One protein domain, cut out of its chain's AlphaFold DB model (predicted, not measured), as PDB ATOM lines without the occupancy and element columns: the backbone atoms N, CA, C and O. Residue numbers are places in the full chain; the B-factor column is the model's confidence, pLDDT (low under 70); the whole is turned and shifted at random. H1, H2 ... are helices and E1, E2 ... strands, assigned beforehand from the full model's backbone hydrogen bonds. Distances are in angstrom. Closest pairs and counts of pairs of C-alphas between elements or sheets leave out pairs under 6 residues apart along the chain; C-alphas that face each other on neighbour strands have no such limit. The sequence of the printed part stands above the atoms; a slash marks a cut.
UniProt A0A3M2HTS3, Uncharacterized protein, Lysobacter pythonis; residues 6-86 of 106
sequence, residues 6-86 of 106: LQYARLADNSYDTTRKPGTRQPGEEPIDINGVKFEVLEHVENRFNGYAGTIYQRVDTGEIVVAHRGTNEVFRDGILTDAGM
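What this domain is: This is residues 6 to 86 of the 106 residues of an uncharacterized protein of Lysobacter pythonis (UniProt A0A3M2HTS3). A strongly twisted antiparallel sheet, E1 - E2 - E3 - E4, curls round helix H1, and residues 75 to 81 of helix H2 stick out at one end. The 81 printed residues, mixed in class, run H1 E1 E2 E3 E4 H2, the strands a meander, each the antiparallel neighbour of the one before. The whole is loose, radius of gyration of the C-alphas 14.8 A, spanning 50 by 26 by 17 A.

Where its parts are: Find E2, residues 37 to 47, 28.8 A long, which bends by 55 degrees at residue 42. E1 is residues 31 to 34, E3 52 to 59, E4 65 to 70. H1, residues 6 to 14, begins at C-alpha 6 (157.312, 140.594, 90.873); H2, residues 74 to 85, ends at C-alpha 85 (173.986, 124.422, 118.372).

How they stand to each other: Look across the hairpins for N 32 and O 39, N 40 and O 58, and N 57 and O 66, each 2.8 A apart. H1 is on the sheet; its closest C-alphas to E4 are Ala 12 and Ala 68, 5.6 A. H2 is not on it. Every O i to N i+4 pair is within hydrogen-bond range in H1, 5 of 8 in H2.

The domain as a whole: The printed part has no cut. The link H1 to E1 is long. In the model, 20 printed residues have pLDDT under 70, among them residues 71 to 86.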
ATOM      1  N   LEU A   6     158.103 140.226  89.697       89.44
ATOM      2  CA  LEU A   6     157.312 140.594  90.873       89.44
ATOM      3  C   LEU A   6     156.161 139.609  91.131       89.44
ATOM      4  O   LEU A   6     155.893 139.270  92.281       89.44
ATOM      5  N   GLN A   7     155.486 139.135  90.081       89.62
ATOM      6  CA  GLN A   7     154.425 138.133  90.217       89.62
ATOM      7  C   GLN A   7     154.981 136.785  90.669       89.62
ATOM      8  O   GLN A   7     154.408 136.182  91.570       89.62
ATOM      9  N   TYR A   8     156.128 136.353  90.135       89.19
ATOM     10  CA  TYR A   8     156.809 135.155  90.636       89.19
ATOM     11  C   TYR A   8     157.177 135.278  92.118       89.19
ATOM     12  O   TYR A   8     156.926 134.351  92.883       89.19
ATOM     13  N   ALA A   9     157.708 136.429  92.542       88.94
ATOM     14  CA  ALA A   9     158.052 136.668  93.943       88.94
ATOM     15  C   ALA A   9     156.818 136.606  94.860       88.94
ATOM     16  O   ALA A   9     156.860 135.966  95.907       88.94
ATOM     17  N   ARG A  10     155.696 137.206  94.445       90.31
ATOM     18  CA  ARG A  10     154.437 137.160  95.207       90.31
ATOM     19  C   ARG A  10     153.819 135.759  95.252       90.31
ATOM     20  O   ARG A  10     153.272 135.386  96.279       90.31
ATOM     21  N   LEU A  11     153.923 134.973  94.179       89.94
ATOM     22  CA  LEU A  11     153.477 133.571  94.163       89.94
ATOM     23  C   LEU A  11     154.334 132.689  95.082       89.94
ATOM     24  O   LEU A  11     153.810 131.801  95.756       89.94
ATOM     25  N   ALA A  12     155.644 132.949  95.128       87.31
ATOM     26  CA  ALA A  12     156.557 132.280  96.048       87.31
ATOM     27  C   ALA A  12     156.224 132.619  97.508       87.31
ATOM     28  O   ALA A  12     156.102 131.707  98.322       87.31
ATOM     29  N   ASP A  13     155.993 133.892  97.825       86.94
ATOM     30  CA  ASP A  13     155.547 134.326  99.155       86.94
ATOM     31  C   ASP A  13     154.203 133.685  99.537       86.94
ATOM     32  O   ASP A  13     154.064 133.063 100.586       86.94
ATOM     33  N   ASN A  14     153.240 133.697  98.613       86.44
ATOM     34  CA  ASN A  14     151.925 133.104  98.826       86.44
ATOM     35  C   ASN A  14     151.967 131.582  99.065       86.44
ATOM     36  O   ASN A  14     151.065 131.033  99.695       86.44
ATOM     37  N   SER A  15     153.020 130.890  98.618       84.19
ATOM     38  CA  SER A  15     153.205 129.465  98.917       84.19
ATOM     39  C   SER A  15     153.465 129.184 100.405       84.19
ATOM     40  O   SER A  15     153.258 128.053 100.850       84.19
ATOM     41  N   TYR A  16     153.868 130.186 101.199       80.81
ATOM     42  CA  TYR A  16     154.062 130.066 102.650       80.81
ATOM     43  C   TYR A  16     152.769 130.129 103.467       80.81
ATOM     44  O   TYR A  16     152.822 129.893 104.673       80.81
ATOM     45  N   ASP A  17     151.621 130.393 102.844       80.94
ATOM     46  CA  ASP A  17     150.344 130.420 103.551       80.94
ATOM     47  C   ASP A  17     150.034 129.046 104.175       80.94
ATOM     48  O   ASP A  17     149.835 128.049 103.479       80.94
ATOM     49  N   THR A  18     150.041 128.983 105.508       69.50
ATOM     50  CA  THR A  18     149.805 127.763 106.298       69.50
ATOM     51  C   THR A  18     148.328 127.515 106.586       69.50
ATOM     52  O   THR A  18     147.975 126.478 107.147       69.50
ATOM     53  N   THR A  19     147.450 128.448 106.212       72.62
ATOM     54  CA  THR A  19     146.000 128.277 106.365       72.62
ATOM     55  C   THR A  19     145.418 127.354 105.293       72.62
ATOM     56  O   THR A  19     144.354 126.758 105.495       72.62
ATOM     57  N   ARG A  20     146.139 127.166 104.177       74.94
ATOM     58  CA  ARG A  20     145.718 126.283 103.090       74.94
ATOM     59  C   ARG A  20     145.805 124.821 103.484       74.94
ATOM     60  O   ARG A  20     146.855 124.298 103.842       74.94
ATOM     61  N   LYS A  21     144.674 124.132 103.346       76.25
ATOM     62  CA  LYS A  21     144.623 122.678 103.492       76.25
ATOM     63  C   LYS A  21     145.151 122.010 102.222       76.25
ATOM     64  O   LYS A  21     144.751 122.439 101.135       76.25
ATOM     65  N   PRO A  22     145.965 120.946 102.347       80.88
ATOM     66  CA  PRO A  22     146.400 120.169 101.198       80.88
ATOM     67  C   PRO A  22     145.201 119.538 100.482       80.88
ATOM     68  O   PRO A  22     144.251 119.082 101.125       80.88
ATOM     69  N   GLY A  23     145.253 119.531  99.155       80.31
ATOM     70  CA  GLY A  23     144.215 118.999  98.284       80.31
ATOM     71  C   GLY A  23     144.152 119.693  96.925       80.31
ATOM     72  O   GLY A  23     144.698 120.782  96.727       80.31
ATOM     73  N   THR A  24     143.450 119.045  95.999       80.56
ATOM     74  CA  THR A  24     143.078 119.611  94.699       80.56
ATOM     75  C   THR A  24     141.881 120.539  94.874       80.56
ATOM     76  O   THR A  24     140.915 120.190  95.559       80.56
ATOM     77  N   ARG A  25     141.947 121.714  94.258       80.81
ATOM     78  CA  ARG A  25     140.884 122.720  94.241       80.81
ATOM     79  C   ARG A  25     140.238 122.744  92.869       80.81
ATOM     80  O   ARG A  25     140.885 122.455  91.862       80.81
ATOM     81  N   GLN A  26     138.954 123.079  92.827       73.00
ATOM     82  CA  GLN A  26     138.313 123.321  91.540       73.00
ATOM     83  C   GLN A  26     138.723 124.702  91.005       73.00
ATOM     84  O   GLN A  26     138.879 125.638  91.796       73.00
ATOM     85  N   PRO A  27     138.875 124.852  89.675       71.00
ATOM     86  CA  PRO A  27     139.073 126.157  89.050       71.00
ATOM     87  C   PRO A  27     138.021 127.158  89.547       71.00
ATOM     88  O   PRO A  27     136.822 126.871  89.521       71.00
ATOM     89  N   GLY A  28     138.471 128.308  90.050       68.12
ATOM     90  CA  GLY A  28     137.607 129.365  90.587       68.12
ATOM     91  C   GLY A  28     137.176 129.239  92.059       68.12
ATOM     92  O   GLY A  28     136.452 130.114  92.528       68.12
ATOM     93  N   GLU A  29     137.616 128.219  92.808       73.19
ATOM     94  CA  GLU A  29     137.320 128.089  94.251       73.19
ATOM     95  C   GLU A  29     138.035 129.177  95.078       73.19
ATOM     96  O   GLU A  29     137.425 129.815  95.933       73.19
ATOM     97  N   GLU A  30     139.312 129.436  94.773       73.06
ATOM     98  CA  GLU A  30     140.148 130.436  95.455       73.06
ATOM     99  C   GLU A  30     140.977 131.259  94.447       73.06
ATOM    100  O   GLU A  30     142.175 131.011  94.265       73.06
ATOM    101  N   PRO A  31     140.365 132.238  93.755       79.88
ATOM    102  CA  PRO A  31     141.099 133.134  92.873       79.88
ATOM    103  C   PRO A  31     141.924 134.140  93.688       79.88
ATOM    104  O   PRO A  31     141.409 134.847  94.555       79.88
ATOM    105  N   ILE A  32     143.209 134.241  93.369       85.00
ATOM    106  CA  ILE A  32     144.165 135.172  93.964       85.00
ATOM    107  C   ILE A  32     144.436 136.279  92.955       85.00
ATOM    108  O   ILE A  32     144.812 136.012  91.813       85.00
ATOM    109  N   ASP A  33     144.291 137.531  93.376       88.25
ATOM    110  CA  ASP A  33     144.750 138.662  92.577       88.25
ATOM    111  C   ASP A  33     146.195 139.006  92.942       88.25
ATOM    112  O   ASP A  33     146.507 139.357  94.082       88.25
ATOM    113  N   ILE A  34     147.091 138.897  91.962       86.31
ATOM    114  CA  ILE A  34     148.487 139.289  92.103       86.31
ATOM    115  C   ILE A  34     148.799 140.326  91.038       86.31
ATOM    116  O   ILE A  34     149.075 140.014  89.878       86.31
ATOM    117  N   ASN A  35     148.854 141.582  91.479       86.75
ATOM    118  CA  ASN A  35     149.197 142.713  90.622       86.75
ATOM    119  C   ASN A  35     148.192 142.940  89.476       86.75
ATOM    120  O   ASN A  35     148.611 143.264  88.366       86.75
ATOM    121  N   GLY A  36     146.893 142.732  89.722       84.44
ATOM    122  CA  GLY A  36     145.846 142.861  88.706       84.44
ATOM    123  C   GLY A  36     145.770 141.684  87.732       84.44
ATOM    124  O   GLY A  36     145.059 141.760  86.732       84.44
ATOM    125  N   VAL A  37     146.512 140.603  87.997       88.44
ATOM    126  CA  VAL A  37     146.415 139.338  87.269       88.44
ATOM    127  C   VAL A  37     145.830 138.290  88.197       88.44
ATOM    128  O   VAL A  37     146.316 138.094  89.312       88.44
ATOM    129  N   LYS A  38     144.794 137.605  87.714       89.69
ATOM    130  CA  LYS A  38     144.126 136.540  88.453       89.69
ATOM    131  C   LYS A  38     144.857 135.219  88.267       89.69
ATOM    132  O   LYS A  38     145.105 134.789  87.137       89.69
ATOM    133  N   PHE A  39     145.145 134.580  89.388       88.56
ATOM    134  CA  PHE A  39     145.689 133.238  89.467       88.56
ATOM    135  C   PHE A  39     144.719 132.348  90.233       88.56
ATOM    136  O   PHE A  39     144.198 132.741  91.270       88.56
ATOM    137  N   GLU A  40     144.496 131.142  89.745       90.00
ATOM    138  CA  GLU A  40     143.726 130.113  90.429       90.00
ATOM    139  C   GLU A  40     144.676 129.090  91.030       90.00
ATOM    140  O   GLU A  40     145.658 128.693  90.400       90.00
ATOM    141  N   VAL A  41     144.401 128.665  92.259       88.31
ATOM    142  CA  VAL A  41     145.118 127.549  92.874       88.31
ATOM    143  C   VAL A  41     144.493 126.261  92.365       88.31
ATOM    144  O   VAL A  41     143.309 126.035  92.585       88.31
ATOM    145  N   LEU A  42     145.278 125.415  91.702       87.56
ATOM    146  CA  LEU A  42     144.812 124.106  91.237       87.56
ATOM    147  C   LEU A  42     145.026 123.033  92.299       87.56
ATOM    148  O   LEU A  42     144.172 122.181  92.536       87.56
ATOM    149  N   GLU A  43     146.178 123.069  92.958       86.62
ATOM    150  CA  GLU A  43     146.536 122.063  93.944       86.62
ATOM    151  C   GLU A  43     147.524 122.635  94.949       86.62
ATOM    152  O   GLU A  43     148.463 123.352  94.592       86.62
ATOM    153  N   HIS A  44     147.315 122.285  96.213       87.00
ATOM    154  CA  HIS A  44     148.272 122.514  97.279       87.00
ATOM    155  C   HIS A  44     148.666 121.172  97.888       87.00
ATOM    156  O   HIS A  44     147.809 120.394  98.305       87.00
ATOM    157  N   VAL A  45     149.965 120.911  97.974       84.06
ATOM    158  CA  VAL A  45     150.510 119.716  98.614       84.06
ATOM    159  C   VAL A  45     151.346 120.155  99.800       84.06
ATOM    160  O   VAL A  45     152.239 120.986  99.666       84.06
ATOM    161  N   GLU A  46     151.089 119.550 100.953       81.31
ATOM    162  CA  GLU A  46     151.890 119.713 102.158       81.31
ATOM    163  C   GLU A  46     152.205 118.324 102.710       81.31
ATOM    164  O   GLU A  46     151.306 117.533 103.001       81.31
ATOM    165  N   ASN A  47     153.491 118.021 102.869       75.06
ATOM    166  CA  ASN A  47     153.943 116.807 103.520       75.06
ATOM    167  C   ASN A  47     154.689 117.159 104.812       75.06
ATOM    168  O   ASN A  47     155.805 117.675 104.820       75.06
ATOM    169  N   ARG A  48     154.052 116.831 105.939       70.19
ATOM    170  CA  ARG A  48     154.557 117.131 107.286       70.19
ATOM    171  C   ARG A  48     155.774 116.291 107.682       70.19
ATOM    172  O   ARG A  48     156.507 116.689 108.581       70.19
ATOM    173  N   PHE A  49     155.997 115.146 107.029       67.81
ATOM    174  CA  PHE A  49     157.095 114.234 107.359       67.81
ATOM    175  C   PHE A  49     158.435 114.707 106.792       67.81
ATOM    176  O   PHE A  49     159.446 114.649 107.487       67.81
ATOM    177  N   ASN A  50     158.447 115.200 105.551       70.00
ATOM    178  CA  ASN A  50     159.653 115.717 104.894       70.00
ATOM    179  C   ASN A  50     159.734 117.256 104.903       70.00
ATOM    180  O   ASN A  50     160.746 117.810 104.486       70.00
ATOM    181  N   GLY A  51     158.688 117.943 105.376       68.44
ATOM    182  CA  GLY A  51     158.629 119.403 105.433       68.44
ATOM    183  C   GLY A  51     158.544 120.071 104.058       68.44
ATOM    184  O   GLY A  51     158.834 121.262 103.946       68.44
ATOM    185  N   TYR A  52     158.179 119.316 103.021       78.50
ATOM    186  CA  TYR A  52     157.958 119.829 101.676       78.50
ATOM    187  C   TYR A  52     156.541 120.382 101.549       78.50
ATOM    188  O   TYR A  52     155.572 119.720 101.933       78.50
ATOM    189  N   ALA A  53     156.416 121.559 100.944       82.50
ATOM    190  CA  ALA A  53     155.130 122.061 100.497       82.50
ATOM    191  C   ALA A  53     155.246 122.713  99.116       82.50
ATOM    192  O   ALA A  53     156.268 123.304  98.769       82.50
ATOM    193  N   GLY A  54     154.192 122.597  98.318       86.69
ATOM    194  CA  GLY A  54     154.145 123.137  96.969       86.69
ATOM    195  C   GLY A  54     152.733 123.544  96.582       86.69
ATOM    196  O   GLY A  54     151.761 122.937  97.025       86.69
ATOM    197  N   THR A  55     152.622 124.592  95.773       89.31
ATOM    198  CA  THR A  55     151.338 125.093  95.274       89.31
ATOM    199  C   THR A  55     151.410 125.293  93.770       89.31
ATOM    200  O   THR A  55     152.352 125.909  93.263       89.31
ATOM    201  N   ILE A  56     150.412 124.769  93.064       90.31
ATOM    202  CA  ILE A  56     150.238 124.948  91.627       90.31
ATOM    203  C   ILE A  56     149.249 126.086  91.410       90.31
ATOM    204  O   ILE A  56     148.108 126.029  91.869       90.31
ATOM    205  N   TYR A  57     149.694 127.094  90.671       90.50
ATOM    206  CA  TYR A  57     148.899 128.238  90.263       90.50
ATOM    207  C   TYR A  57     148.697 128.219  88.756       90.50
ATOM    208  O   TYR A  57     149.627 127.923  88.008       90.50
ATOM    209  N   GLN A  58     147.513 128.599  88.304       90.56
ATOM    210  CA  GLN A  58     147.218 128.815  86.899       90.56
ATOM    211  C   GLN A  58     146.759 130.247  86.685       90.56
ATOM    212  O   GLN A  58     145.867 130.742  87.365       90.56
ATOM    213  N   ARG A  59     147.369 130.928  85.725       90.19
ATOM    214  CA  ARG A  59     146.958 132.264  85.318       90.19
ATOM    215  C   ARG A  59     145.682 132.172  84.475       90.19
ATOM    216  O   ARG A  59     145.648 131.411  83.512       90.19
ATOM    217  N   VAL A  60     144.646 132.937  84.815       88.25
ATOM    218  CA  VAL A  60     143.297 132.781  84.223       88.25
ATOM    219  C   VAL A  60     143.207 133.270  82.772       88.25
ATOM    220  O   VAL A  60     142.454 132.726  81.973       88.25
ATOM    221  N   ASP A  61     143.963 134.302  82.412       86.56
ATOM    222  CA  ASP A  61     143.931 134.939  81.089       86.56
ATOM    223  C   ASP A  61     144.776 134.200  80.038       86.56
ATOM    224  O   ASP A  61     144.349 134.068  78.893       86.56
ATOM    225  N   THR A  62     145.968 133.723  80.406       87.56
ATOM    226  CA  THR A  62     146.901 133.055  79.485       87.56
ATOM    227  C   THR A  62     146.927 131.539  79.638       87.56
ATOM    228  O   THR A  62     147.470 130.852  78.773       87.56
ATOM    229  N   GLY A  63     146.384 131.002  80.734       86.69
ATOM    230  CA  GLY A  63     146.483 129.585  81.074       86.69
ATOM    231  C   GLY A  63     147.886 129.141  81.507       86.69
ATOM    232  O   GLY A  63     148.102 127.943  81.673       86.69
ATOM    233  N   GLU A  64     148.842 130.066  81.683       88.50
ATOM    234  CA  GLU A  64     150.201 129.748  82.140       88.50
ATOM    235  C   GLU A  64     150.165 129.116  83.542       88.50
ATOM    236  O   GLU A  64     149.540 129.651  84.458       88.50
ATOM    237  N   ILE A  65     150.866 127.994  83.720       89.62
ATOM    238  CA  ILE A  65     150.954 127.281  84.999       89.62
ATOM    239  C   ILE A  65     152.279 127.621  85.684       89.62
ATOM    240  O   ILE A  65     153.347 127.552  85.073       89.62
ATOM    241  N   VAL A  66     152.215 127.961  86.968       89.25
ATOM    242  CA  VAL A  66     153.367 128.238  87.829       89.25
ATOM    243  C   VAL A  66     153.329 127.301  89.022       89.25
ATOM    244  O   VAL A  66     152.347 127.262  89.758       89.25
ATOM    245  N   VAL A  67     154.420 126.576  89.248       90.25
ATOM    246  CA  VAL A  67     154.557 125.695  90.410       90.25
ATOM    247  C   VAL A  67     155.530 126.323  91.398       90.25
ATOM    248  O   VAL A  67     156.736 126.379  91.151       90.25
ATOM    249  N   ALA A  68     155.007 126.798  92.525       88.94
ATOM    250  CA  ALA A  68     155.823 127.306  93.617       88.94
ATOM    251  C   ALA A  68     156.156 126.163  94.575       88.94
ATOM    252  O   ALA A  68     155.258 125.509  95.104       88.94
ATOM    253  N   HIS A  69     157.445 125.939  94.798       86.25
ATOM    254  CA  HIS A  69     157.951 124.957  95.748       86.25
ATOM    255  C   HIS A  69     158.513 125.713  96.951       86.25
ATOM    256  O   HIS A  69     159.242 126.690  96.762       86.25
ATOM    257  N   ARG A  70     158.231 125.248  98.170       74.81
ATOM    258  CA  ARG A  70     158.896 125.734  99.381       74.81
ATOM    259  C   ARG A  70     159.548 124.586 100.142       74.81
ATOM    260  O   ARG A  70     159.003 123.484 100.247       74.81
ATOM    261  N   GLY A  71     160.730 124.870 100.674       65.31
ATOM    262  CA  GLY A  71     161.397 124.007 101.638       65.31
ATOM    263  C   GLY A  71     160.787 124.147 103.031       65.31
ATOM    264  O   GLY A  71     159.832 124.894 103.257       65.31
ATOM    265  N   THR A  72     161.373 123.435 103.988       60.88
ATOM    266  CA  THR A  72     161.064 123.641 105.403       60.88
ATOM    267  C   THR A  72     161.356 125.096 105.775       60.88
ATOM    268  O   THR A  72     162.409 125.618 105.422       60.88
ATOM    269  N   ASN A  73     160.447 125.741 106.517       56.44
ATOM    270  CA  ASN A  73     160.755 126.981 107.229       56.44
ATOM    271  C   ASN A  73     161.791 126.658 108.308       56.44
ATOM    272  O   ASN A  73     161.442 126.407 109.463       56.44
ATOM    273  N   GLU A  74     163.067 126.622 107.925       51.97
ATOM    274  CA  GLU A  74     164.165 126.421 108.858       51.97
ATOM    275  C   GLU A  74     164.117 127.476 109.958       51.97
ATOM    276  O   GLU A  74     164.334 127.103 111.084       51.97
ATOM    277  N   VAL A  75     163.614 128.698 109.765       51.09
ATOM    278  CA  VAL A  75     163.440 129.665 110.875       51.09
ATOM    279  C   VAL A  75     162.699 129.087 112.104       51.09
ATOM    280  O   VAL A  75     163.034 129.433 113.232       51.09
ATOM    281  N   PHE A  76     161.753 128.154 111.931       49.00
ATOM    282  CA  PHE A  76     161.040 127.525 113.056       49.00
ATOM    283  C   PHE A  76     161.758 126.301 113.661       49.00
ATOM    284  O   PHE A  76     161.516 125.962 114.818       49.00
ATOM    285  N   ARG A  77     162.631 125.618 112.902       46.91
ATOM    286  CA  ARG A  77     163.473 124.509 113.404       46.91
ATOM    287  C   ARG A  77     164.855 125.004 113.839       46.91
ATOM    288  O   ARG A  77     165.294 124.703 114.937       46.91
ATOM    289  N   ASP A  78     165.487 125.803 113.005       40.53
ATOM    290  CA  ASP A  78     166.756 126.512 113.146       40.53
ATOM    291  C   ASP A  78     166.704 127.635 114.193       40.53
ATOM    292  O   ASP A  78     167.647 127.795 114.948       40.53
ATOM    293  N   GLY A  79     165.580 128.334 114.383       46.47
ATOM    294  CA  GLY A  79     165.453 129.286 115.500       46.47
ATOM    295  C   GLY A  79     165.558 128.632 116.888       46.47
ATOM    296  O   GLY A  79     165.935 129.289 117.849       46.47
ATOM    297  N   ILE A  80     165.258 127.330 116.994       47.00
ATOM    298  CA  ILE A  80     165.386 126.544 118.234       47.00
ATOM    299  C   ILE A  80     166.678 125.699 118.239       47.00
ATOM    300  O   ILE A  80     167.285 125.530 119.294       47.00
ATOM    301  N   LEU A  81     167.122 125.170 117.089       43.91
ATOM    302  CA  LEU A  81     168.320 124.320 116.979       43.91
ATOM    303  C   LEU A  81     169.623 125.086 116.707       43.91
ATOM    304  O   LEU A  81     170.649 124.697 117.259       43.91
ATOM    305  N   THR A  82     169.619 126.164 115.923       47.53
ATOM    306  CA  THR A  82     170.833 126.959 115.666       47.53
ATOM    307  C   THR A  82     171.242 127.794 116.878       47.53
ATOM    308  O   THR A  82     172.439 127.914 117.131       47.53
ATOM    309  N   ASP A  83     170.305 128.247 117.718       43.47
ATOM    310  CA  ASP A  83     170.668 128.962 118.957       43.47
ATOM    311  C   ASP A  83     171.141 128.018 120.089       43.47
ATOM    312  O   ASP A  83     171.855 128.427 121.000       43.47
ATOM    313  N   ALA A  84     170.825 126.717 120.011       45.31
ATOM    314  CA  ALA A  84     171.358 125.697 120.927       45.31
ATOM    315  C   ALA A  84     172.620 124.987 120.388       45.31
ATOM    316  O   ALA A  84     173.408 124.444 121.164       45.31
ATOM    317  N   GLY A  85     172.820 124.981 119.065       47.06
ATOM    318  CA  GLY A  85     173.986 124.422 118.372       47.06
ATOM    319  C   GLY A  85     175.135 125.412 118.174       47.06
ATOM    320  O   GLY A  85     176.245 124.995 117.841       47.06
ATOM    321  N   MET A  86     174.911 126.705 118.426       53.44
ATOM    322  CA  MET A  86     175.979 127.689 118.542       53.44
ATOM    323  C   MET A  86     176.388 127.918 120.001       53.44
ATOM    324  O   MET A  86     176.008 128.903 120.628       53.44
TER     325      MET A  86